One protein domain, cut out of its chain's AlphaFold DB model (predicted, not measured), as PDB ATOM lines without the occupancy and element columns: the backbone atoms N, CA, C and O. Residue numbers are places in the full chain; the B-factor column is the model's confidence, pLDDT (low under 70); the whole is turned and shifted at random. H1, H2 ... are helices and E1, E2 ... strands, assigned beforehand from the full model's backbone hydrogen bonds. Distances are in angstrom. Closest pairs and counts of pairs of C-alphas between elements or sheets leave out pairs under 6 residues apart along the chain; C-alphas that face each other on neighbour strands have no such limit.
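What this domain is: This is residues 106 to 275 of the 684 residues of an uncharacterized protein of Legionella quinlivanii (UniProt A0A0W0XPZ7). Little regular structure: among long loops, a strongly twisted sheet, E3-E4-E5-E7, has H2 over one face; pairs E2-E6 and E1-E8 lead toward H1 at one end, with H3 toward the other. Of 170 printed residues, 58 lie in H1 E1 E2 H2 E3 E4 E5 H3 E6 E7 E8, mixed class, sheets antiparallel. The whole is compact, radius of gyration of the C-alphas 17.1 A, spanning 51 by 35 by 33 A.

How they stand to each other: After H1, residues 130 to 136, find E1, 147 to 150, antiparallel to E8, 272 to 275: N 149 to O 273, 2.9 A. E1 runs on into E2, 152 to 154, at 33 degrees; E2 neighbours E6, 251 to 254: N 153 to O 253, 2.8 A. H2, 155 to 162, is on the sheet, height 9.6 A; the closest C-alphas of H2 and E3, 168 to 174, are Thr 162 and Leu 168, 5.0 A. E3, E4, 179 to 184, and E5, 196 to 200, form a meander, successive antiparallel neighbours: N 169 to O 183, 2.8 A; N 180 to O 199, 2.8 A. E5 neighbours E7, 256 to 258: N 198 to O 256, 2.8 A. H3, 242 to 248, is close but not clearly touching H2. In H1, H2 and H3 every O i to N i+4 pair is within hydrogen-bond range.

Where its parts are: Find H1's start, C-alpha 130, at (49.619, -16.871, -6.493); E3 measures 17.6 A; E8 ends at C-alpha 275, (39.934, -30.830, -9.467).

The domain as a whole: The printed part has no cut; E4 to E5, E5 to H3 and E7 to E8 are long links; pLDDT is under 70 at residues 207 to 214 and 262 to 265.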
ATOM      1  N   PHE A 106      51.323 -35.810 -20.843       91.56
ATOM      2  CA  PHE A 106      50.024 -36.229 -20.295       91.56
ATOM      3  C   PHE A 106      49.208 -35.088 -19.662       91.56
ATOM      4  O   PHE A 106      47.985 -35.182 -19.568       91.56
ATOM      5  N   PHE A 107      49.852 -33.991 -19.255       90.88
ATOM      6  CA  PHE A 107      49.183 -32.865 -18.598       90.88
ATOM      7  C   PHE A 107      48.499 -31.905 -19.575       90.88
ATOM      8  O   PHE A 107      47.803 -30.992 -19.124       90.88
ATOM      9  N   LYS A 108      48.665 -32.086 -20.894       86.50
ATOM     10  CA  LYS A 108      48.043 -31.237 -21.919       86.50
ATOM     11  C   LYS A 108      46.567 -30.969 -21.622       86.50
ATOM     12  O   LYS A 108      45.756 -31.875 -21.431       86.50
ATOM     13  N   GLY A 109      46.231 -29.686 -21.570       80.50
ATOM     14  CA  GLY A 109      44.878 -29.208 -21.330       80.50
ATOM     15  C   GLY A 109      44.395 -29.302 -19.881       80.50
ATOM     16  O   GLY A 109      43.254 -28.926 -19.658       80.50
ATOM     17  N   ALA A 110      45.207 -29.744 -18.911       86.56
ATOM     18  CA  ALA A 110      44.882 -29.752 -17.477       86.56
ATOM     19  C   ALA A 110      45.702 -28.719 -16.684       86.56
ATOM     20  O   ALA A 110      46.782 -28.293 -17.106       86.56
ATOM     21  N   LEU A 111      45.211 -28.324 -15.507       89.44
ATOM     22  CA  LEU A 111      45.999 -27.573 -14.525       89.44
ATOM     23  C   LEU A 111      46.852 -28.530 -13.684       89.44
ATOM     24  O   LEU A 111      46.342 -29.215 -12.798       89.44
ATOM     25  N   ALA A 112      48.157 -28.565 -13.956       92.00
ATOM     26  CA  ALA A 112      49.111 -29.348 -13.177       92.00
ATOM     27  C   ALA A 112      49.354 -28.733 -11.788       92.00
ATOM     28  O   ALA A 112      49.488 -27.514 -11.653       92.00
ATOM     29  N   ALA A 113      49.447 -29.583 -10.764       92.75
ATOM     30  CA  ALA A 113      49.780 -29.167  -9.401       92.75
ATOM     31  C   ALA A 113      51.286 -28.960  -9.179       92.75
ATOM     32  O   ALA A 113      51.681 -28.184  -8.308       92.75
ATOM     33  N   ASP A 114      52.124 -29.633  -9.968       92.75
ATOM     34  CA  ASP A 114      53.575 -29.465  -9.949       92.75
ATOM     35  C   ASP A 114      54.007 -28.491 -11.056       92.75
ATOM     36  O   ASP A 114      53.608 -28.627 -12.215       92.75
ATOM     37  N   VAL A 115      54.854 -27.522 -10.693       92.56
ATOM     38  CA  VAL A 115      55.409 -26.509 -11.606       92.56
ATOM     39  C   VAL A 115      56.188 -27.148 -12.753       92.56
ATOM     40  O   VAL A 115      56.222 -26.581 -13.836       92.56
ATOM     41  N   LEU A 116      56.771 -28.335 -12.568       93.31
ATOM     42  CA  LEU A 116      57.480 -29.039 -13.643       93.31
ATOM     43  C   LEU A 116      56.584 -29.359 -14.843       93.31
ATOM     44  O   LEU A 116      57.071 -29.448 -15.969       93.31
ATOM     45  N   PHE A 117      55.281 -29.503 -14.603       94.06
ATOM     46  CA  PHE A 117      54.310 -29.920 -15.605       94.06
ATOM     47  C   PHE A 117      53.329 -28.811 -15.990       94.06
ATOM     48  O   PHE A 117      52.371 -29.073 -16.718       94.06
ATOM     49  N   THR A 118      53.540 -27.570 -15.538       92.38
ATOM     50  CA  THR A 118      52.721 -26.421 -15.955       92.38
ATOM     51  C   THR A 118      53.036 -26.002 -17.393       92.38
ATOM     52  O   THR A 118      53.847 -26.611 -18.085       92.38
ATOM     53  N   ARG A 119      52.349 -24.982 -17.908       90.12
ATOM     54  CA  ARG A 119      52.524 -24.525 -19.291       90.12
ATOM     55  C   ARG A 119      53.963 -24.083 -19.578       90.12
ATOM     56  O   ARG A 119      54.536 -23.325 -18.801       90.12
ATOM     57  N   LEU A 120      54.490 -24.484 -20.730       88.44
ATOM     58  CA  LEU A 120      55.742 -23.981 -21.290       88.44
ATOM     59  C   LEU A 120      55.452 -22.871 -22.301       88.44
ATOM     60  O   LEU A 120      54.724 -23.082 -23.272       88.44
ATOM     61  N   GLU A 121      56.043 -21.700 -22.086       85.38
ATOM     62  CA  GLU A 121      55.984 -20.548 -22.987       85.38
ATOM     63  C   GLU A 121      57.422 -20.150 -23.334       85.38
ATOM     64  O   GLU A 121      58.199 -19.786 -22.456       85.38
ATOM     65  N   ASN A 122      57.805 -20.275 -24.611       82.38
ATOM     66  CA  ASN A 122      59.166 -19.992 -25.092       82.38
ATOM     67  C   ASN A 122      60.269 -20.742 -24.310       82.38
ATOM     68  O   ASN A 122      61.315 -20.178 -23.997       82.38
ATOM     69  N   GLY A 123      60.013 -22.007 -23.957       82.19
ATOM     70  CA  GLY A 123      60.929 -22.844 -23.166       82.19
ATOM     71  C   GLY A 123      60.934 -22.543 -21.663       82.19
ATOM     72  O   GLY A 123      61.640 -23.205 -20.908       82.19
ATOM     73  N   VAL A 124      60.134 -21.579 -21.199       88.31
ATOM     74  CA  VAL A 124      60.051 -21.193 -19.788       88.31
ATOM     75  C   VAL A 124      58.769 -21.733 -19.168       88.31
ATOM     76  O   VAL A 124      57.675 -21.570 -19.710       88.31
ATOM     77  N   LEU A 125      58.898 -22.364 -18.000       90.19
ATOM     78  CA  LEU A 125      57.758 -22.813 -17.208       90.19
ATOM     79  C   LEU A 125      56.989 -21.619 -16.645       90.19
ATOM     80  O   LEU A 125      57.512 -20.816 -15.867       90.19
ATOM     81  N   ARG A 126      55.704 -21.543 -16.980       87.75
ATOM     82  CA  ARG A 126      54.770 -20.609 -16.366       87.75
ATOM     83  C   ARG A 126      54.372 -21.144 -14.996       87.75
ATOM     84  O   ARG A 126      53.741 -22.193 -14.897       87.75
ATOM     85  N   GLY A 127      54.746 -20.438 -13.933       87.88
ATOM     86  CA  GLY A 127      54.411 -20.838 -12.565       87.88
ATOM     87  C   GLY A 127      52.901 -20.877 -12.286       87.88
ATOM     88  O   GLY A 127      52.091 -20.330 -13.037       87.88
ATOM     89  N   ILE A 128      52.538 -21.500 -11.164       90.00
ATOM     90  CA  ILE A 128      51.167 -21.487 -10.633       90.00
ATOM     91  C   ILE A 128      50.844 -20.075 -10.141       90.00
ATOM     92  O   ILE A 128      51.644 -19.464  -9.424       90.00
ATOM     93  N   ASP A 129      49.669 -19.564 -10.509       90.31
ATOM     94  CA  ASP A 129      49.235 -18.233 -10.097       90.31
ATOM     95  C   ASP A 129      49.176 -18.130  -8.557       90.31
ATOM     96  O   ASP A 129      48.714 -19.065  -7.889       90.31
ATOM     97  N   PRO A 130      49.607 -17.008  -7.946       89.69
ATOM     98  CA  PRO A 130      49.619 -16.871  -6.493       89.69
ATOM     99  C   PRO A 130      48.262 -17.101  -5.820       89.69
ATOM    100  O   PRO A 130      48.233 -17.545  -4.670       89.69
ATOM    101  N   LYS A 131      47.138 -16.802  -6.492       86.88
ATOM    102  CA  LYS A 131      45.798 -17.061  -5.943       86.88
ATOM    103  C   LYS A 131      45.523 -18.557  -5.862       86.88
ATOM    104  O   LYS A 131      45.117 -19.037  -4.809       86.88
ATOM    105  N   ASP A 132      45.819 -19.288  -6.927       89.75
ATOM    106  CA  ASP A 132      45.661 -20.741  -6.970       89.75
ATOM    107  C   ASP A 132      46.580 -21.440  -5.975       89.75
ATOM    108  O   ASP A 132      46.136 -22.303  -5.219       89.75
ATOM    109  N   LYS A 133      47.835 -20.990  -5.878       90.62
ATOM    110  CA  LYS A 133      48.779 -21.504  -4.883       90.62
ATOM    111  C   LYS A 133      48.271 -21.310  -3.452       90.62
ATOM    112  O   LYS A 133      48.486 -22.179  -2.615       90.62
ATOM    113  N   LYS A 134      47.603 -20.194  -3.142       90.75
ATOM    114  CA  LYS A 134      46.989 -19.989  -1.817       90.75
ATOM    115  C   LYS A 134      45.860 -20.985  -1.561       90.75
ATOM    116  O   LYS A 134      45.840 -21.580  -0.492       90.75
ATOM    117  N   ARG A 135      44.982 -21.204  -2.544       90.00
ATOM    118  CA  ARG A 135      43.854 -22.145  -2.431       90.00
ATOM    119  C   ARG A 135      44.287 -23.593  -2.217       90.00
ATOM    120  O   ARG A 135      43.692 -24.283  -1.398       90.00
ATOM    121  N   LEU A 136      45.355 -24.026  -2.890       90.00
ATOM    122  CA  LEU A 136      45.948 -25.356  -2.689       90.00
ATOM    123  C   LEU A 136      46.449 -25.589  -1.256       90.00
ATOM    124  O   LEU A 136      46.523 -26.725  -0.810       90.00
ATOM    125  N   ASN A 137      46.807 -24.519  -0.540       90.12
ATOM    126  CA  ASN A 137      47.297 -24.591   0.839       90.12
ATOM    127  C   ASN A 137      46.196 -24.333   1.881       90.12
ATOM    128  O   ASN A 137      46.484 -24.296   3.078       90.12
ATOM    129  N   CYS A 138      44.950 -24.106   1.455       91.12
ATOM    130  CA  CYS A 138      43.832 -23.949   2.376       91.12
ATOM    131  C   CYS A 138      43.469 -25.303   3.020       91.12
ATOM    132  O   CYS A 138      43.559 -26.334   2.360       91.12
ATOM    133  N   PRO A 139      43.001 -25.324   4.281       91.50
ATOM    134  CA  PRO A 139      42.393 -26.520   4.866       91.50
ATOM    135  C   PRO A 139      41.139 -26.945   4.093       91.50
ATOM    136  O   PRO A 139      40.425 -26.080   3.584       91.50
ATOM    137  N   ILE A 140      40.809 -28.241   4.088       91.00
ATOM    138  CA  ILE A 140      39.653 -28.787   3.352       91.00
ATOM    139  C   ILE A 140      38.304 -28.179   3.781       91.00
ATOM    140  O   ILE A 140      37.383 -28.072   2.980       91.00
ATOM    141  N   LYS A 141      38.197 -27.705   5.030       90.19
ATOM    142  CA  LYS A 141      37.004 -27.009   5.547       90.19
ATOM    143  C   LYS A 141      36.862 -25.562   5.062       90.19
ATOM    144  O   LYS A 141      35.865 -24.907   5.359       90.19
ATOM    145  N   ASN A 142      37.868 -25.024   4.378       89.25
ATOM    146  CA  ASN A 142      37.808 -23.687   3.810       89.25
ATOM    147  C   ASN A 142      37.054 -23.726   2.474       89.25
ATOM    148  O   ASN A 142      37.367 -24.529   1.602       89.25
ATOM    149  N   ILE A 143      36.111 -22.805   2.281       82.75
ATOM    150  CA  ILE A 143      35.330 -22.680   1.039       82.75
ATOM    151  C   ILE A 143      36.192 -22.407  -0.209       82.75
ATOM    152  O   ILE A 143      35.792 -22.737  -1.326       82.75
ATOM    153  N   ASP A 144      37.379 -21.827  -0.018       83.69
ATOM    154  CA  ASP A 144      38.362 -21.546  -1.065       83.69
ATOM    155  C   ASP A 144      39.338 -22.709  -1.297       83.69
ATOM    156  O   ASP A 144      40.285 -22.559  -2.069       83.69
ATOM    157  N   TYR A 145      39.154 -23.856  -0.637       88.56
ATOM    158  CA  TYR A 145      39.981 -25.038  -0.860       88.56
ATOM    159  C   TYR A 145      39.975 -25.457  -2.336       88.56
ATOM    160  O   TYR A 145      38.965 -25.355  -3.044       88.56
ATOM    161  N   GLN A 146      41.135 -25.904  -2.808       89.56
ATOM    162  CA  GLN A 146      41.318 -26.457  -4.141       89.56
ATOM    163  C   GLN A 146      41.730 -27.919  -4.002       89.56
ATOM    164  O   GLN A 146      42.824 -28.210  -3.523       89.56
ATOM    165  N   HIS A 147      40.854 -28.819  -4.441       90.38
ATOM    166  CA  HIS A 147      41.114 -30.251  -4.419       90.38
ATOM    167  C   HIS A 147      42.070 -30.664  -5.546       90.38
ATOM    168  O   HIS A 147      42.189 -29.970  -6.567       90.38
ATOM    169  N   LEU A 148      42.766 -31.781  -5.329       92.06
ATOM    170  CA  LEU A 148      43.730 -32.370  -6.250       92.06
ATOM    171  C   LEU A 148      43.361 -33.825  -6.510       92.06
ATOM    172  O   LEU A 148      43.086 -34.564  -5.575       92.06
ATOM    173  N   LEU A 149      43.461 -34.232  -7.769       90.56
ATOM    174  CA  LEU A 149      43.318 -35.618  -8.190       90.56
ATOM    175  C   LEU A 149      44.617 -36.127  -8.793       90.56
ATOM    176  O   LEU A 149      45.363 -35.372  -9.420       90.56
ATOM    177  N   GLN A 150      44.855 -37.428  -8.662       92.00
ATOM    178  CA  GLN A 150      45.848 -38.093  -9.490       92.00
ATOM    179  C   GLN A 150      45.322 -38.199 -10.921       92.00
ATOM    180  O   GLN A 150      44.199 -38.640 -11.132       92.00
ATOM    181  N   LEU A 151      46.134 -37.792 -11.893       90.56
ATOM    182  CA  LEU A 151      45.788 -37.824 -13.307       90.56
ATOM    183  C   LEU A 151      45.632 -39.284 -13.776       90.56
ATOM    184  O   LEU A 151      46.623 -40.024 -13.761       90.56
ATOM    185  N   PRO A 152      44.431 -39.713 -14.200       88.69
ATOM    186  CA  PRO A 152      44.264 -40.977 -14.892       88.69
ATOM    187  C   PRO A 152      44.749 -40.851 -16.341       88.69
ATOM    188  O   PRO A 152      44.541 -39.824 -16.993       88.69
ATOM    189  N   VAL A 153      45.376 -41.908 -16.846       89.69
ATOM    190  CA  VAL A 153      45.745 -42.068 -18.256       89.69
ATOM    191  C   VAL A 153      45.228 -43.404 -18.769       89.69
ATOM    192  O   VAL A 153      45.244 -44.393 -18.046       89.69
ATOM    193  N   ASN A 154      44.785 -43.466 -20.017       88.62
ATOM    194  CA  ASN A 154      44.372 -44.709 -20.672       88.62
ATOM    195  C   ASN A 154      45.327 -45.075 -21.826       88.62
ATOM    196  O   ASN A 154      46.259 -44.335 -22.155       88.62
ATOM    197  N   MET A 155      45.107 -46.233 -22.456       89.62
ATOM    198  CA  MET A 155      45.975 -46.706 -23.541       89.62
ATOM    199  C   MET A 155      45.991 -45.764 -24.756       89.62
ATOM    200  O   MET A 155      47.025 -45.620 -25.403       89.62
ATOM    201  N   LEU A 156      44.890 -45.072 -25.063       86.81
ATOM    202  CA  LEU A 156      44.862 -44.095 -26.155       86.81
ATOM    203  C   LEU A 156      45.718 -42.875 -25.851       86.81
ATOM    204  O   LEU A 156      46.378 -42.364 -26.757       86.81
ATOM    205  N   ASP A 157      45.730 -42.431 -24.596       87.81
ATOM    206  CA  ASP A 157      46.565 -41.316 -24.153       87.81
ATOM    207  C   ASP A 157      48.041 -41.669 -24.357       87.81
ATOM    208  O   ASP A 157      48.806 -40.886 -24.922       87.81
ATOM    209  N   ILE A 158      48.420 -42.896 -23.983       92.19
ATOM    210  CA  ILE A 158      49.762 -43.442 -24.205       92.19
ATOM    211  C   ILE A 158      50.082 -43.511 -25.704       92.19
ATOM    212  O   ILE A 158      51.136 -43.032 -26.124       92.19
ATOM    213  N   ILE A 159      49.195 -44.071 -26.534       91.12
ATOM    214  CA  ILE A 159      49.403 -44.193 -27.988       91.12
ATOM    215  C   ILE A 159      49.616 -42.819 -28.629       91.12
ATOM    216  O   ILE A 159      50.522 -42.640 -29.441       91.12
ATOM    217  N   ARG A 160      48.809 -41.825 -28.259       87.69
ATOM    218  CA  ARG A 160      48.895 -40.480 -28.839       87.69
ATOM    219  C   ARG A 160      50.132 -39.728 -28.377       87.69
ATOM    220  O   ARG A 160      50.794 -39.117 -29.213       87.69
ATOM    221  N   GLU A 161      50.479 -39.793 -27.090       91.19
ATOM    222  CA  GLU A 161      51.689 -39.132 -26.595       91.19
ATOM    223  C   GLU A 161      52.973 -39.814 -27.082       91.19
ATOM    224  O   GLU A 161      53.986 -39.136 -27.239       91.19
ATOM    225  N   THR A 162      52.929 -41.110 -27.406       93.44
ATOM    226  CA  THR A 162      54.069 -41.836 -27.999       93.44
ATOM    227  C   THR A 162      54.135 -41.767 -29.525       93.44
ATOM    228  O   THR A 162      55.209 -41.936 -30.107       93.44
ATOM    229  N   GLY A 163      53.020 -41.452 -30.190       88.81
ATOM    230  CA  GLY A 163      52.932 -41.284 -31.640       88.81
ATOM    231  C   GLY A 163      53.779 -40.127 -32.180       88.81
ATOM    232  O   GLY A 163      54.364 -39.348 -31.431       88.81
ATOM    233  N   THR A 164      53.845 -39.967 -33.504       84.62
ATOM    234  CA  THR A 164      54.725 -38.992 -34.190       84.62
ATOM    235  C   THR A 164      54.552 -37.548 -33.715       84.62
ATOM    236  O   THR A 164      55.543 -36.840 -33.573       84.62
ATOM    237  N   GLY A 165      53.316 -37.120 -33.440       82.19
ATOM    238  CA  GLY A 165      53.007 -35.773 -32.940       82.19
ATOM    239  C   GLY A 165      53.024 -35.623 -31.413       82.19
ATOM    240  O   GLY A 165      52.892 -34.504 -30.921       82.19
ATOM    241  N   GLY A 166      53.160 -36.723 -30.669       88.81
ATOM    242  CA  GLY A 166      53.156 -36.731 -29.207       88.81
ATOM    243  C   GLY A 166      54.490 -36.308 -28.591       88.81
ATOM    244  O   GLY A 166      55.519 -36.281 -29.277       88.81
ATOM    245  N   ASP A 167      54.483 -35.981 -27.295       92.62
ATOM    246  CA  ASP A 167      55.665 -35.445 -26.607       92.62
ATOM    247  C   ASP A 167      56.550 -36.510 -25.946       92.62
ATOM    248  O   ASP A 167      57.638 -36.174 -25.483       92.62
ATOM    249  N   LEU A 168      56.104 -37.768 -25.878       95.19
ATOM    250  CA  LEU A 168      56.707 -38.798 -25.033       95.19
ATOM    251  C   LEU A 168      57.305 -39.955 -25.831       95.19
ATOM    252  O   LEU A 168      56.811 -40.329 -26.887       95.19
ATOM    253  N   GLU A 169      58.351 -40.573 -25.312       95.62
ATOM    254  CA  GLU A 169      58.911 -41.813 -25.843       95.62
ATOM    255  C   GLU A 169      58.902 -42.914 -24.790       95.62
ATOM    256  O   GLU A 169      58.978 -42.654 -23.588       95.62
ATOM    257  N   VAL A 170      58.779 -44.158 -25.250       96.44
ATOM    258  CA  VAL A 170      58.830 -45.331 -24.378       96.44
ATOM    259  C   VAL A 170      60.285 -45.623 -24.048       96.44
ATOM    260  O   VAL A 170      61.088 -45.866 -24.945       96.44
ATOM    261  N   LEU A 171      60.607 -45.625 -22.757       94.31
ATOM    262  CA  LEU A 171      61.951 -45.913 -22.261       94.31
ATOM    263  C   LEU A 171      62.125 -47.409 -22.001       94.31
ATOM    264  O   LEU A 171      63.115 -48.009 -22.413       94.31
ATOM    265  N   ALA A 172      61.159 -48.015 -21.305       93.44
ATOM    266  CA  ALA A 172      61.179 -49.429 -20.954       93.44
ATOM    267  C   ALA A 172      59.785 -49.935 -20.562       93.44
ATOM    268  O   ALA A 172      58.920 -49.163 -20.144       93.44
ATOM    269  N   TYR A 173      59.605 -51.250 -20.635       95.06
ATOM    270  CA  TYR A 173      58.507 -51.969 -19.999       95.06
ATOM    271  C   TYR A 173      59.094 -53.103 -19.158       95.06
ATOM    272  O   TYR A 173      59.928 -53.860 -19.655       95.06
ATOM    273  N   ASP A 174      58.685 -53.197 -17.897       92.44
ATOM    274  CA  ASP A 174      59.030 -54.309 -17.015       92.44
ATOM    275  C   ASP A 174      57.839 -55.266 -16.910       92.44
ATOM    276  O   ASP A 174      56.782 -54.901 -16.390       92.44
ATOM    277  N   ASP A 175      58.013 -56.489 -17.409       90.19
ATOM    278  CA  ASP A 175      56.955 -57.494 -17.400       90.19
ATOM    279  C   ASP A 175      56.664 -58.012 -15.986       90.19
ATOM    280  O   ASP A 175      55.511 -58.287 -15.676       90.19
ATOM    281  N   GLU A 176      57.629 -58.083 -15.065       89.50
ATOM    282  CA  GLU A 176      57.334 -58.587 -13.716       89.50
ATOM    283  C   GLU A 176      56.399 -57.634 -12.961       89.50
ATOM    284  O   GLU A 176      55.360 -58.053 -12.442       89.50
ATOM    285  N   SER A 177      56.719 -56.337 -12.956       88.50
ATOM    286  CA  SER A 177      55.896 -55.326 -12.282       88.50
ATOM    287  C   SER A 177      54.713 -54.816 -13.114       88.50
ATOM    288  O   SER A 177      53.775 -54.241 -12.555       88.50
ATOM    289  N   GLY A 178      54.737 -55.003 -14.436       91.50
ATOM    290  CA  GLY A 178      53.776 -54.421 -15.374       91.50
ATOM    291  C   GLY A 178      53.996 -52.930 -15.649       91.50
ATOM    292  O   GLY A 178      53.094 -52.266 -16.168       91.50
ATOM    293  N   GLN A 179      55.151 -52.377 -15.273       93.44
ATOM    294  CA  GLN A 179      55.418 -50.944 -15.318       93.44
ATOM    295  C   GLN A 179      55.932 -50.498 -16.694       93.44
ATOM    296  O   GLN A 179      57.033 -50.855 -17.110       93.44
ATOM    297  N   LEU A 180      55.160 -49.649 -17.371       95.62
ATOM    298  CA  LEU A 180      55.572 -48.894 -18.552       95.62
ATOM    299  C   LEU A 180      56.219 -47.574 -18.120       95.62
ATOM    300  O   LEU A 180      55.624 -46.813 -17.354       95.62
ATOM    301  N   ARG A 181      57.420 -47.297 -18.630       95.06
ATOM    302  CA  ARG A 181      58.196 -46.086 -18.341       95.06
ATOM    303  C   ARG A 181      58.314 -45.217 -19.582       95.06
ATOM    304  O   ARG A 181      58.668 -45.717 -20.651       95.06
ATOM    305  N   LEU A 182      58.033 -43.924 -19.434       95.94
ATOM    306  CA  LEU A 182      58.052 -42.955 -20.529       95.94
ATOM    307  C   LEU A 182      58.855 -41.705 -20.162       95.94
ATOM    308  O   LEU A 182      58.799 -41.246 -19.027       95.94
ATOM    309  N   GLY A 183      59.555 -41.127 -21.131       94.75
ATOM    310  CA  GLY A 183      60.289 -39.865 -20.995       94.75
ATOM    311  C   GLY A 183      59.808 -38.840 -22.014       94.75
ATOM    312  O   GLY A 183      59.088 -39.192 -22.948       94.75
ATOM    313  N   TYR A 184      60.191 -37.574 -21.855       95.25
ATOM    314  CA  TYR A 184      59.990 -36.598 -22.927       95.25
ATOM    315  C   TYR A 184      60.955 -36.864 -24.080       95.25
ATOM    316  O   TYR A 184      62.141 -37.097 -23.859       95.25
ATOM    317  N   LYS A 185      60.454 -36.746 -25.311       94.69
ATOM    318  CA  LYS A 185      61.296 -36.715 -26.512       94.69
ATOM    319  C   LYS A 185      62.224 -35.501 -26.489       94.69
ATOM    320  O   LYS A 185      61.932 -34.478 -25.868       94.69
ATOM    321  N   ALA A 186      63.298 -35.564 -27.272       91.38
ATOM    322  CA  ALA A 186      64.201 -34.432 -27.463       91.38
ATOM    323  C   ALA A 186      63.450 -33.146 -27.880       91.38
ATOM    324  O   ALA A 186      62.675 -33.144 -28.839       91.38
ATOM    325  N   GLY A 187      63.699 -32.049 -27.157       88.94
ATOM    326  CA  GLY A 187      63.067 -30.745 -27.399       88.94
ATOM    327  C   GLY A 187      61.607 -30.640 -26.942       88.94
ATOM    328  O   GLY A 187      60.928 -29.677 -27.301       88.94
ATOM    329  N   LYS A 188      61.107 -31.622 -26.184       91.56
ATOM    330  CA  LYS A 188      59.767 -31.629 -25.590       91.56
ATOM    331  C   LYS A 188      59.847 -31.592 -24.068       91.56
ATOM    332  O   LYS A 188      60.824 -32.040 -23.479       91.56
ATOM    333  N   GLY A 189      58.776 -31.094 -23.452       90.75
ATOM    334  CA  GLY A 189      58.678 -30.974 -22.001       90.75
ATOM    335  C   GLY A 189      59.626 -29.935 -21.407       90.75
ATOM    336  O   GLY A 189      60.294 -29.184 -22.118       90.75
ATOM    337  N   ALA A 190      59.624 -29.844 -20.082       90.06
ATOM    338  CA  ALA A 190      60.450 -28.889 -19.362       90.06
ATOM    339  C   ALA A 190      61.874 -29.418 -19.159       90.06
ATOM    340  O   ALA A 190      62.047 -30.501 -18.604       90.06
ATOM    341  N   ASP A 191      62.888 -28.604 -19.461       86.94
ATOM    342  CA  ASP A 191      64.309 -28.954 -19.261       86.94
ATOM    343  C   ASP A 191      64.650 -29.357 -17.813       86.94
ATOM    344  O   ASP A 191      65.607 -30.093 -17.551       86.94
ATOM    345  N   ALA A 192      63.869 -28.855 -16.852       87.50
ATOM    346  CA  ALA A 192      64.008 -29.171 -15.436       87.50
ATOM    347  C   ALA A 192      63.569 -30.607 -15.090       87.50
ATOM    348  O   ALA A 192      63.983 -31.137 -14.059       87.50
ATOM    349  N   PHE A 193      62.748 -31.244 -15.929       90.75
ATOM    350  CA  PHE A 193      62.296 -32.613 -15.732       90.75
ATOM    351  C   PHE A 193      63.146 -33.583 -16.562       90.75
ATOM    352  O   PHE A 193      62.885 -33.829 -17.734       90.75
ATOM    353  N   LYS A 194      64.158 -34.172 -15.917       86.81
ATOM    354  CA  LYS A 194      65.008 -35.247 -16.475       86.81
ATOM    355  C   LYS A 194      64.591 -36.638 -15.995       86.81
ATOM    356  O   LYS A 194      65.392 -37.562 -15.939       86.81
ATOM    357  N   GLY A 195      63.356 -36.729 -15.524       91.25
ATOM    358  CA  GLY A 195      62.803 -37.920 -14.917       91.25
ATOM    359  C   GLY A 195      62.051 -38.788 -15.915       91.25
ATOM    360  O   GLY A 195      62.180 -38.639 -17.129       91.25
ATOM    361  N   GLN A 196      61.207 -39.665 -15.383       93.88
ATOM    362  CA  GLN A 196      60.325 -40.504 -16.186       93.88
ATOM    363  C   GLN A 196      58.929 -40.605 -15.586       93.88
ATOM    364  O   GLN A 196      58.744 -40.569 -14.368       93.88
ATOM    365  N   PHE A 197      57.946 -40.739 -16.463       95.69
ATOM    366  CA  PHE A 197      56.588 -41.138 -16.140       95.69
ATOM    367  C   PHE A 197      56.515 -42.653 -15.997       95.69
ATOM    368  O   PHE A 197      57.210 -43.387 -16.700       95.69
ATOM    369  N   ALA A 198      55.647 -43.118 -15.109       95.06
ATOM    370  CA  ALA A 198      55.416 -44.529 -14.869       95.06
ATOM    371  C   ALA A 198      53.918 -44.834 -14.822       95.06
ATOM    372  O   ALA A 198      53.157 -44.171 -14.114       95.06
ATOM    373  N   VAL A 199      53.519 -45.875 -15.550       94.56
ATOM    374  CA  VAL A 199      52.147 -46.390 -15.597       94.56
ATOM    375  C   VAL A 199      52.196 -47.896 -15.371       94.56
ATOM    376  O   VAL A 199      52.917 -48.598 -16.076       94.56
ATOM    377  N   ASN A 200      51.448 -48.418 -14.398       94.25
ATOM    378  CA  ASN A 200      51.344 -49.865 -14.205       94.25
ATOM    379  C   ASN A 200      50.174 -50.420 -15.025       94.25
ATOM    380  O   ASN A 200      49.018 -50.295 -14.623       94.25
ATOM    381  N   LEU A 201      50.482 -51.063 -16.152       94.06
ATOM    382  CA  LEU A 201      49.477 -51.601 -17.068       94.06
ATOM    383  C   LEU A 201      48.739 -52.822 -16.502       94.06
ATOM    384  O   LEU A 201      47.643 -53.128 -16.956       94.06
ATOM    385  N   LYS A 202      49.300 -53.519 -15.503       89.75
ATOM    386  CA  LYS A 202      48.657 -54.683 -14.866       89.75
ATOM    387  C   LYS A 202      47.645 -54.288 -13.781       89.75
ATOM    388  O   LYS A 202      46.810 -55.112 -13.419       89.75
ATOM    389  N   ASN A 203      47.671 -53.031 -13.329       87.12
ATOM    390  CA  ASN A 203      46.776 -52.483 -12.302       87.12
ATOM    391  C   ASN A 203      45.728 -51.515 -12.882       87.12
ATOM    392  O   ASN A 203      45.333 -50.552 -12.226       87.12
ATOM    393  N   GLY A 204      45.300 -51.745 -14.125       84.81
ATOM    394  CA  GLY A 204      44.265 -50.940 -14.768       84.81
ATOM    395  C   GLY A 204      42.873 -51.186 -14.197       84.81
ATOM    396  O   GLY A 204      42.496 -52.325 -13.917       84.81
ATOM    397  N   VAL A 205      42.086 -50.119 -14.082       84.56
ATOM    398  CA  VAL A 205      40.656 -50.198 -13.769       84.56
ATOM    399  C   VAL A 205      39.889 -50.171 -15.083       84.56
ATOM    400  O   VAL A 205      40.114 -49.297 -15.919       84.56
ATOM    401  N   GLN A 206      39.010 -51.150 -15.299       78.12
ATOM    402  CA  GLN A 206      38.134 -51.137 -16.464       78.12
ATOM    403  C   GLN A 206      37.141 -49.986 -16.317       78.12
ATOM    404  O   GLN A 206      36.329 -49.971 -15.394       78.12
ATOM    405  N   GLU A 207      37.212 -49.030 -17.236       66.12
ATOM    406  CA  GLU A 207      36.369 -47.844 -17.229       66.12
ATOM    407  C   GLU A 207      35.698 -47.714 -18.593       66.12
ATOM    408  O   GLU A 207      36.315 -47.942 -19.635       66.12
ATOM    409  N   GLN A 208      34.411 -47.370 -18.606       60.47
ATOM    410  CA  GLN A 208      33.741 -47.058 -19.860       60.47
ATOM    411  C   GLN A 208      34.264 -45.711 -20.362       60.47
ATOM    412  O   GLN A 208      33.888 -44.654 -19.863       60.47
ATOM    413  N   LEU A 209      35.146 -45.751 -21.359       62.03
ATOM    414  CA  LEU A 209      35.667 -44.542 -21.984       62.03
ATOM    415  C   LEU A 209      34.576 -43.906 -22.850       62.03
ATOM    416  O   LEU A 209      34.089 -44.500 -23.813       62.03
ATOM    417  N   PHE A 210      34.206 -42.677 -22.507       58.72
ATOM    418  CA  PHE A 210      33.285 -41.866 -23.290       58.72
ATOM    419  C   PHE A 210      34.039 -40.753 -24.014       58.72
ATOM    420  O   PHE A 210      34.803 -40.010 -23.395       58.72
ATOM    421  N   TYR A 211      33.744 -40.597 -25.302       64.06
ATOM    422  CA  TYR A 211      34.371 -39.610 -26.175       64.06
ATOM    423  C   TYR A 211      33.349 -38.539 -26.570       64.06
ATOM    424  O   TYR A 211      32.385 -38.824 -27.281       64.06
ATOM    425  N   SER A 212      33.579 -37.297 -26.142       58.50
ATOM    426  CA  SER A 212      32.800 -36.118 -26.566       58.50
ATOM    427  C   SER A 212      33.137 -35.656 -27.989       58.50
ATOM    428  O   SER A 212      32.527 -34.738 -28.523       58.50
ATOM    429  N   ARG A 213      34.134 -36.280 -28.628       69.19
ATOM    430  CA  ARG A 213      34.562 -35.974 -29.995       69.19
ATOM    431  C   ARG A 213      34.597 -37.258 -30.819       69.19
ATOM    432  O   ARG A 213      35.306 -38.190 -30.435       69.19
ATOM    433  N   PRO A 214      33.901 -37.337 -31.966       65.25
ATOM    434  CA  PRO A 214      33.883 -38.548 -32.781       65.25
ATOM    435  C   PRO A 214      35.278 -39.002 -33.220       65.25
ATOM    436  O   PRO A 214      35.561 -40.193 -33.195       65.25
ATOM    437  N   TRP A 215      36.175 -38.077 -33.563       71.12
ATOM    438  CA  TRP A 215      37.552 -38.409 -33.946       71.12
ATOM    439  C   TRP A 215      38.424 -38.866 -32.771       71.12
ATOM    440  O   TRP A 215      39.505 -39.399 -33.002       71.12
ATOM    441  N   ASP A 216      37.989 -38.686 -31.521       72.75
ATOM    442  CA  ASP A 216      38.706 -39.264 -30.388       72.75
ATOM    443  C   ASP A 216      38.388 -40.736 -30.168       72.75
ATOM    444  O   ASP A 216      39.215 -41.450 -29.598       72.75
ATOM    445  N   ASN A 217      37.214 -41.176 -30.619       76.19
ATOM    446  CA  ASN A 217      36.811 -42.559 -30.488       76.19
ATOM    447  C   ASN A 217      37.756 -43.431 -31.331       76.19
ATOM    448  O   ASN A 217      37.801 -43.267 -32.556       76.19
ATOM    449  N   PRO A 218      38.491 -44.372 -30.717       75.69
ATOM    450  CA  PRO A 218      39.421 -45.217 -31.451       75.69
ATOM    451  C   PRO A 218      38.714 -46.079 -32.501       75.69
ATOM    452  O   PRO A 218      39.312 -46.380 -33.525       75.69
ATOM    453  N   ALA A 219      37.423 -46.384 -32.321       77.00
ATOM    454  CA  ALA A 219      36.623 -47.111 -33.305       77.00
ATOM    455  C   ALA A 219      36.443 -46.372 -34.640       77.00
ATOM    456  O   ALA A 219      36.104 -46.996 -35.647       77.00
ATOM    457  N   ASN A 220      36.678 -45.057 -34.655       74.62
ATOM    458  CA  ASN A 220      36.620 -44.228 -35.855       74.62
ATOM    459  C   ASN A 220      37.992 -44.048 -36.520       74.62
ATOM    460  O   ASN A 220      38.084 -43.371 -37.544       74.62
ATOM    461  N   GLN A 221      39.055 -44.628 -35.958       78.75
ATOM    462  CA  GLN A 221      40.391 -44.540 -36.532       78.75
ATOM    463  C   GLN A 221      40.584 -45.583 -37.648       78.75
ATOM    464  O   GLN A 221      40.045 -46.692 -37.558       78.75
ATOM    465  N   PRO A 222      41.352 -45.268 -38.709       80.56
ATOM    466  CA  PRO A 222      41.572 -46.184 -39.834       80.56
ATOM    467  C   PRO A 222      42.212 -47.529 -39.453       80.56
ATOM    468  O   PRO A 222      42.036 -48.517 -40.162       80.56
ATOM    469  N   ASP A 223      42.965 -47.564 -38.358       86.12
ATOM    470  CA  ASP A 223      43.727 -48.699 -37.832       86.12
ATOM    471  C   ASP A 223      42.990 -49.482 -36.731       86.12
ATOM    472  O   ASP A 223      43.592 -50.316 -36.049       86.12
ATOM    473  N   TRP A 224      41.687 -49.245 -36.573       87.62
ATOM    474  CA  TRP A 224      40.833 -49.988 -35.654       87.62
ATOM    475  C   TRP A 224      40.615 -51.442 -36.090       87.62
ATOM    476  O   TRP A 224      40.039 -51.723 -37.148       87.62
ATOM    477  N   ASP A 225      40.994 -52.383 -35.228       84.94
ATOM    478  CA  ASP A 225      40.671 -53.797 -35.383       84.94
ATOM    479  C   ASP A 225      39.271 -54.071 -34.814       84.94
ATOM    480  O   ASP A 225      39.069 -54.198 -33.604       84.94
ATOM    481  N   LYS A 226      38.288 -54.218 -35.709       80.50
ATOM    482  CA  LYS A 226      36.896 -54.533 -35.344       80.50
ATOM    483  C   LYS A 226      36.730 -55.884 -34.646       80.50
ATOM    484  O   LYS A 226      35.743 -56.067 -33.943       80.50
ATOM    485  N   THR A 227      37.634 -56.838 -34.867       81.00
ATOM    486  CA  THR A 227      37.528 -58.184 -34.283       81.00
ATOM    487  C   THR A 227      37.995 -58.204 -32.837       81.00
ATOM    488  O   THR A 227      37.381 -58.864 -32.002       81.00
ATOM    489  N   LYS A 228      39.046 -57.438 -32.538       80.00
ATOM    490  CA  LYS A 228      39.612 -57.306 -31.193       80.00
ATOM    491  C   LYS A 228      39.048 -56.121 -30.414       80.00
ATOM    492  O   LYS A 228      39.220 -56.062 -29.203       80.00
ATOM    493  N   ASN A 229      38.354 -55.205 -31.093       82.31
ATOM    494  CA  ASN A 229      37.820 -53.972 -30.522       82.31
ATOM    495  C   ASN A 229      38.932 -53.101 -29.900       82.31
ATOM    496  O   ASN A 229      38.771 -52.600 -28.789       82.31
ATOM    497  N   ILE A 230      40.070 -52.966 -30.589       87.06
ATOM    498  CA  ILE A 230      41.251 -52.190 -30.164       87.06
ATOM    499  C   ILE A 230      41.937 -51.543 -31.378       87.06
ATOM    500  O   ILE A 230      41.687 -51.935 -32.518       87.06
ATOM    501  N   LEU A 231      42.845 -50.591 -31.149       89.44
ATOM    502  CA  LEU A 231      43.771 -50.128 -32.190       89.44
ATOM    503  C   LEU A 231      44.919 -51.119 -32.363       89.44
ATOM    504  O   LEU A 231      45.384 -51.705 -31.381       89.44
ATOM    505  N   ASN A 232      45.428 -51.245 -33.586       90.25
ATOM    506  CA  ASN A 232      46.673 -51.971 -33.824       90.25
ATOM    507  C   ASN A 232      47.799 -51.405 -32.950       90.25
ATOM    508  O   ASN A 232      47.999 -50.192 -32.884       90.25
ATOM    509  N   LYS A 233      48.547 -52.289 -32.279       93.50
ATOM    510  CA  LYS A 233      49.621 -51.866 -31.378       93.50
ATOM    511  C   LYS A 233      50.688 -51.092 -32.166       93.50
ATOM    512  O   LYS A 233      51.275 -51.654 -33.096       93.50
ATOM    513  N   PRO A 234      50.974 -49.826 -31.816       92.19
ATOM    514  CA  PRO A 234      51.973 -49.042 -32.526       92.19
ATOM    515  C   PRO A 234      53.383 -49.568 -32.241       92.19
ATOM    516  O   PRO A 234      53.665 -50.096 -31.165       92.19
ATOM    517  N   GLN A 235      54.305 -49.341 -33.181       93.19
ATOM    518  CA  GLN A 235      55.705 -49.755 -33.040       93.19
ATOM    519  C   GLN A 235      56.372 -49.170 -31.785       93.19
ATOM    520  O   GLN A 235      57.197 -49.839 -31.172       93.19
ATOM    521  N   ALA A 236      55.991 -47.957 -31.369       93.00
ATOM    522  CA  ALA A 236      56.504 -47.334 -30.148       93.00
ATOM    523  C   ALA A 236      56.238 -48.176 -28.884       93.00
ATOM    524  O   ALA A 236      57.012 -48.117 -27.936       93.00
ATOM    525  N   LEU A 237      55.181 -48.999 -28.883       95.12
ATOM    526  CA  LEU A 237      54.816 -49.898 -27.785       95.12
ATOM    527  C   LEU A 237      55.283 -51.343 -28.027       95.12
ATOM    528  O   LEU A 237      54.738 -52.273 -27.439       95.12
ATOM    529  N   SER A 238      56.303 -51.567 -28.865       94.50
ATOM    530  CA  SER A 238      56.808 -52.918 -29.157       94.50
ATOM    531  C   SER A 238      57.331 -53.661 -27.925       94.50
ATOM    532  O   SER A 238      57.323 -54.887 -27.917       94.50
ATOM    533  N   ALA A 239      57.787 -52.930 -26.901       93.12
ATOM    534  CA  ALA A 239      58.257 -53.498 -25.638       93.12
ATOM    535  C   ALA A 239      57.120 -54.051 -24.758       93.12
ATOM    536  O   ALA A 239      57.379 -54.878 -23.890       93.12
ATOM    537  N   VAL A 240      55.876 -53.609 -24.973       95.94
ATOM    538  CA  VAL A 240      54.703 -54.117 -24.250       95.94
ATOM    539  C   VAL A 240      54.245 -55.414 -24.925       95.94
ATOM    540  O   VAL A 240      53.989 -55.386 -26.133       95.94
ATOM    541  N   PRO A 241      54.118 -56.543 -24.207       95.75
ATOM    542  CA  PRO A 241      53.587 -57.787 -24.761       95.75
ATOM    543  C   PRO A 241      52.191 -57.610 -25.377       95.75
ATOM    544  O   PRO A 241      51.393 -56.799 -24.903       95.75
ATOM    545  N   ASP A 242      51.892 -58.352 -26.450       94.62
ATOM    546  CA  ASP A 242      50.594 -58.258 -27.141       94.62
ATOM    547  C   ASP A 242      49.428 -58.594 -26.207       94.62
ATOM    548  O   ASP A 242      48.438 -57.871 -26.180       94.62
ATOM    549  N   ASP A 243      49.565 -59.630 -25.381       93.69
ATOM    550  CA  ASP A 243      48.535 -60.050 -24.430       93.69
ATOM    551  C   ASP A 243      48.245 -58.976 -23.371       93.69
ATOM    552  O   ASP A 243      47.087 -58.754 -23.021       93.69
ATOM    553  N   VAL A 244      49.273 -58.261 -22.900       94.25
ATOM    554  CA  VAL A 244      49.115 -57.133 -21.969       94.25
ATOM    555  C   VAL A 244      48.398 -55.975 -22.659       94.25
ATOM    556  O   VAL A 244      47.432 -55.438 -22.117       94.25
ATOM    557  N   TYR A 245      48.846 -55.594 -23.856       94.38
ATOM    558  CA  TYR A 245      48.243 -54.497 -24.611       94.38
ATOM    559  C   TYR A 245      46.763 -54.766 -24.918       94.38
ATOM    560  O   TYR A 245      45.917 -53.920 -24.638       94.38
ATOM    561  N   GLU A 246      46.443 -55.955 -25.434       92.31
ATOM    562  CA  GLU A 246      45.073 -56.349 -25.776       92.31
ATOM    563  C   GLU A 246      44.174 -56.405 -24.537       92.31
ATOM    564  O   GLU A 246      43.057 -55.886 -24.554       92.31
ATOM    565  N   ARG A 247      44.667 -56.990 -23.435       89.81
ATOM    566  CA  ARG A 247      43.892 -57.157 -22.199       89.81
ATOM    567  C   ARG A 247      43.533 -55.831 -21.534       89.81
ATOM    568  O   ARG A 247      42.443 -55.719 -20.977       89.81
ATOM    569  N   PHE A 248      44.440 -54.859 -21.559       90.12
ATOM    570  CA  PHE A 248      44.301 -53.619 -20.791       90.12
ATOM    571  C   PHE A 248      44.042 -52.379 -21.658       90.12
ATOM    572  O   PHE A 248      44.090 -51.257 -21.161       90.12
ATOM    573  N   PHE A 249      43.721 -52.555 -22.944       88.94
ATOM    574  CA  PHE A 249      43.444 -51.446 -23.862       88.94
ATOM    575  C   PHE A 249      42.311 -50.521 -23.377       88.94
ATOM    576  O   PHE A 249      42.400 -49.303 -23.513       88.94
ATOM    577  N   HIS A 250      41.264 -51.095 -22.777       84.69
ATOM    578  CA  HIS A 250      40.081 -50.373 -22.272       84.69
ATOM    579  C   HIS A 250      40.180 -50.014 -20.783       84.69
ATOM    580  O   HIS A 250      39.162 -49.813 -20.120       84.69
ATOM    581  N   CYS A 251      41.392 -49.985 -20.233       87.19
ATOM    582  CA  CYS A 251      41.621 -49.625 -18.842       87.19
ATOM    583  C   CYS A 251      42.131 -48.189 -18.697       87.19
ATOM    584  O   CYS A 251      42.804 -47.642 -19.573       87.19
ATOM    585  N   SER A 252      41.815 -47.617 -17.542       87.44
ATOM    586  CA  SER A 252      42.375 -46.377 -17.023       87.44
ATOM    587  C   SER A 252      43.412 -46.707 -15.946       87.44
ATOM    588  O   SER A 252      43.253 -47.674 -15.193       87.44
ATOM    589  N   PHE A 253      44.490 -45.932 -15.890       91.06
ATOM    590  CA  PHE A 253      45.643 -46.170 -15.031       91.06
ATOM    591  C   PHE A 253      46.043 -44.890 -14.287       91.06
ATOM    592  O   PHE A 253      46.117 -43.825 -14.901       91.06
ATOM    593  N   PRO A 254      46.378 -44.968 -12.990       92.25
ATOM    594  CA  PRO A 254      46.946 -43.834 -12.270       92.25
ATOM    595  C   PRO A 254      48.347 -43.494 -12.800       92.25
ATOM    596  O   PRO A 254      49.213 -44.368 -12.903       92.25
ATOM    597  N   LEU A 255      48.588 -42.216 -13.108       94.56
ATOM    598  CA  LEU A 255      49.891 -41.745 -13.575       94.56
ATOM    599  C   LEU A 255      50.821 -41.404 -12.408       94.56
ATOM    600  O   LEU A 255      50.466 -40.644 -11.501       94.56
ATOM    601  N   PHE A 256      52.053 -41.900 -12.474       95.62
ATOM    602  CA  PHE A 256      53.135 -41.534 -11.565       95.62
ATOM    603  C   PHE A 256      54.310 -40.925 -12.328       95.62
ATOM    604  O   PHE A 256      54.440 -41.090 -13.542       95.62
ATOM    605  N   TYR A 257      55.196 -40.243 -11.610       95.50
ATOM    606  CA  TYR A 257      56.471 -39.773 -12.135       95.50
ATOM    607  C   TYR A 257      57.590 -39.933 -11.105       95.50
ATOM    608  O   TYR A 257      57.352 -39.935  -9.900       95.50
ATOM    609  N   SER A 258      58.825 -40.032 -11.577       93.75
ATOM    610  CA  SER A 258      60.033 -39.942 -10.761       93.75
ATOM    611  C   SER A 258      60.926 -38.847 -11.320       93.75
ATOM    612  O   SER A 258      60.953 -38.634 -12.527       93.75
ATOM    613  N   LEU A 259      61.664 -38.153 -10.452       90.00
ATOM    614  CA  LEU A 259      62.704 -37.201 -10.870       90.00
ATOM    615  C   LEU A 259      64.037 -37.897 -11.190       90.00
ATOM    616  O   LEU A 259      64.954 -37.250 -11.685       90.00
ATOM    617  N   SER A 260      64.142 -39.191 -10.878       82.62
ATOM    618  CA  SER A 260      65.306 -40.035 -11.135       82.62
ATOM    619  C   SER A 260      65.068 -40.905 -12.369       82.62
ATOM    620  O   SER A 260      63.976 -41.444 -12.561       82.62
ATOM    621  N   GLU A 261      66.116 -41.100 -13.169       73.00
ATOM    622  CA  GLU A 261      66.133 -42.072 -14.273       73.00
ATOM    623  C   GLU A 261      66.129 -43.525 -13.759       73.00
ATOM    624  O   GLU A 261      65.613 -44.435 -14.411       73.00
ATOM    625  N   ALA A 262      66.656 -43.761 -12.554       65.12
ATOM    626  CA  ALA A 262      66.545 -45.035 -11.859       65.12
ATOM    627  C   ALA A 262      65.282 -45.001 -10.992       65.12
ATOM    628  O   ALA A 262      65.283 -44.402  -9.919       65.12
ATOM    629  N   THR A 263      64.190 -45.592 -11.475       62.88
ATOM    630  CA  THR A 263      62.934 -45.655 -10.717       62.88
ATOM    631  C   THR A 263      62.853 -46.941  -9.913       62.88
ATOM    632  O   THR A 263      62.764 -48.035 -10.479       62.88
ATOM    633  N   THR A 264      62.845 -46.788  -8.592       67.19
ATOM    634  CA  THR A 264      62.277 -47.772  -7.668       67.19
ATOM    635  C   THR A 264      60.821 -47.404  -7.369       67.19
ATOM    636  O   THR A 264      60.402 -46.273  -7.622       67.19
ATOM    637  N   ALA A 265      60.023 -48.352  -6.865       67.81
ATOM    638  CA  ALA A 265      58.630 -48.077  -6.500       67.81
ATOM    639  C   ALA A 265      58.506 -46.968  -5.434       67.81
ATOM    640  O   ALA A 265      57.537 -46.213  -5.457       67.81
ATOM    641  N   ASP A 266      59.514 -46.828  -4.569       71.38
ATOM    642  CA  ASP A 266      59.547 -45.853  -3.473       71.38
ATOM    643  C   ASP A 266      59.796 -44.406  -3.954       71.38
ATOM    644  O   ASP A 266      59.490 -43.451  -3.240       71.38
ATOM    645  N   ASP A 267      60.300 -44.223  -5.182       85.56
ATOM    646  CA  ASP A 267      60.615 -42.907  -5.769       85.56
ATOM    647  C   ASP A 267      59.472 -42.322  -6.613       85.56
ATOM    648  O   ASP A 267      59.617 -41.249  -7.217       85.56
ATOM    649  N   LEU A 268      58.354 -43.044  -6.718       90.62
ATOM    650  CA  LEU A 268      57.209 -42.645  -7.524       90.62
ATOM    651  C   LEU A 268      56.347 -41.622  -6.789       90.62
ATOM    652  O   LEU A 268      55.810 -41.871  -5.712       90.62
ATOM    653  N   LYS A 269      56.151 -40.475  -7.429       94.56
ATOM    654  CA  LYS A 269      55.225 -39.431  -7.000       94.56
ATOM    655  C   LYS A 269      53.953 -39.494  -7.842       94.56
ATOM    656  O   LYS A 269      54.048 -39.687  -9.056       94.56
ATOM    657  N   PRO A 270      52.762 -39.320  -7.245       95.50
ATOM    658  CA  PRO A 270      51.533 -39.228  -8.017       95.50
ATOM    659  C   PRO A 270      51.558 -37.963  -8.881       95.50
ATOM    660  O   PRO A 270      51.907 -36.879  -8.410       95.50
ATOM    661  N   ALA A 271      51.181 -38.089 -10.149       95.31
ATOM    662  CA  ALA A 271      50.997 -36.948 -11.034       95.31
ATOM    663  C   ALA A 271      49.673 -36.251 -10.688       95.31
ATOM    664  O   ALA A 271      48.608 -36.750 -11.036       95.31
ATOM    665  N   LEU A 272      49.733 -35.122  -9.977       95.06
ATOM    666  CA  LEU A 272      48.541 -34.435  -9.472       95.06
ATOM    667  C   LEU A 272      48.083 -33.288 -10.386       95.06
ATOM    668  O   LEU A 272      48.890 -32.494 -10.884       95.06
ATOM    669  N   VAL A 273      46.769 -33.169 -10.544       92.38
ATOM    670  CA  VAL A 273      46.072 -32.097 -11.263       92.38
ATOM    671  C   VAL A 273      44.988 -31.486 -10.384       92.38
ATOM    672  O   VAL A 273      44.509 -32.107  -9.439       92.38
ATOM    673  N   PHE A 274      44.598 -30.253 -10.687       91.44
ATOM    674  CA  PHE A 274      43.508 -29.589  -9.979       91.44
ATOM    675  C   PHE A 274      42.188 -30.288 -10.292       91.44
ATOM    676  O   PHE A 274      41.966 -30.699 -11.431       91.44
ATOM    677  N   ALA A 275      41.295 -30.339  -9.308       87.25
ATOM    678  CA  ALA A 275      39.934 -30.830  -9.467       87.25
ATOM    679  C   ALA A 275      38.905 -29.802  -8.982       87.25
ATOM    680  O   ALA A 275      39.096 -29.152  -7.953       87.25
TER     681      ALA A 275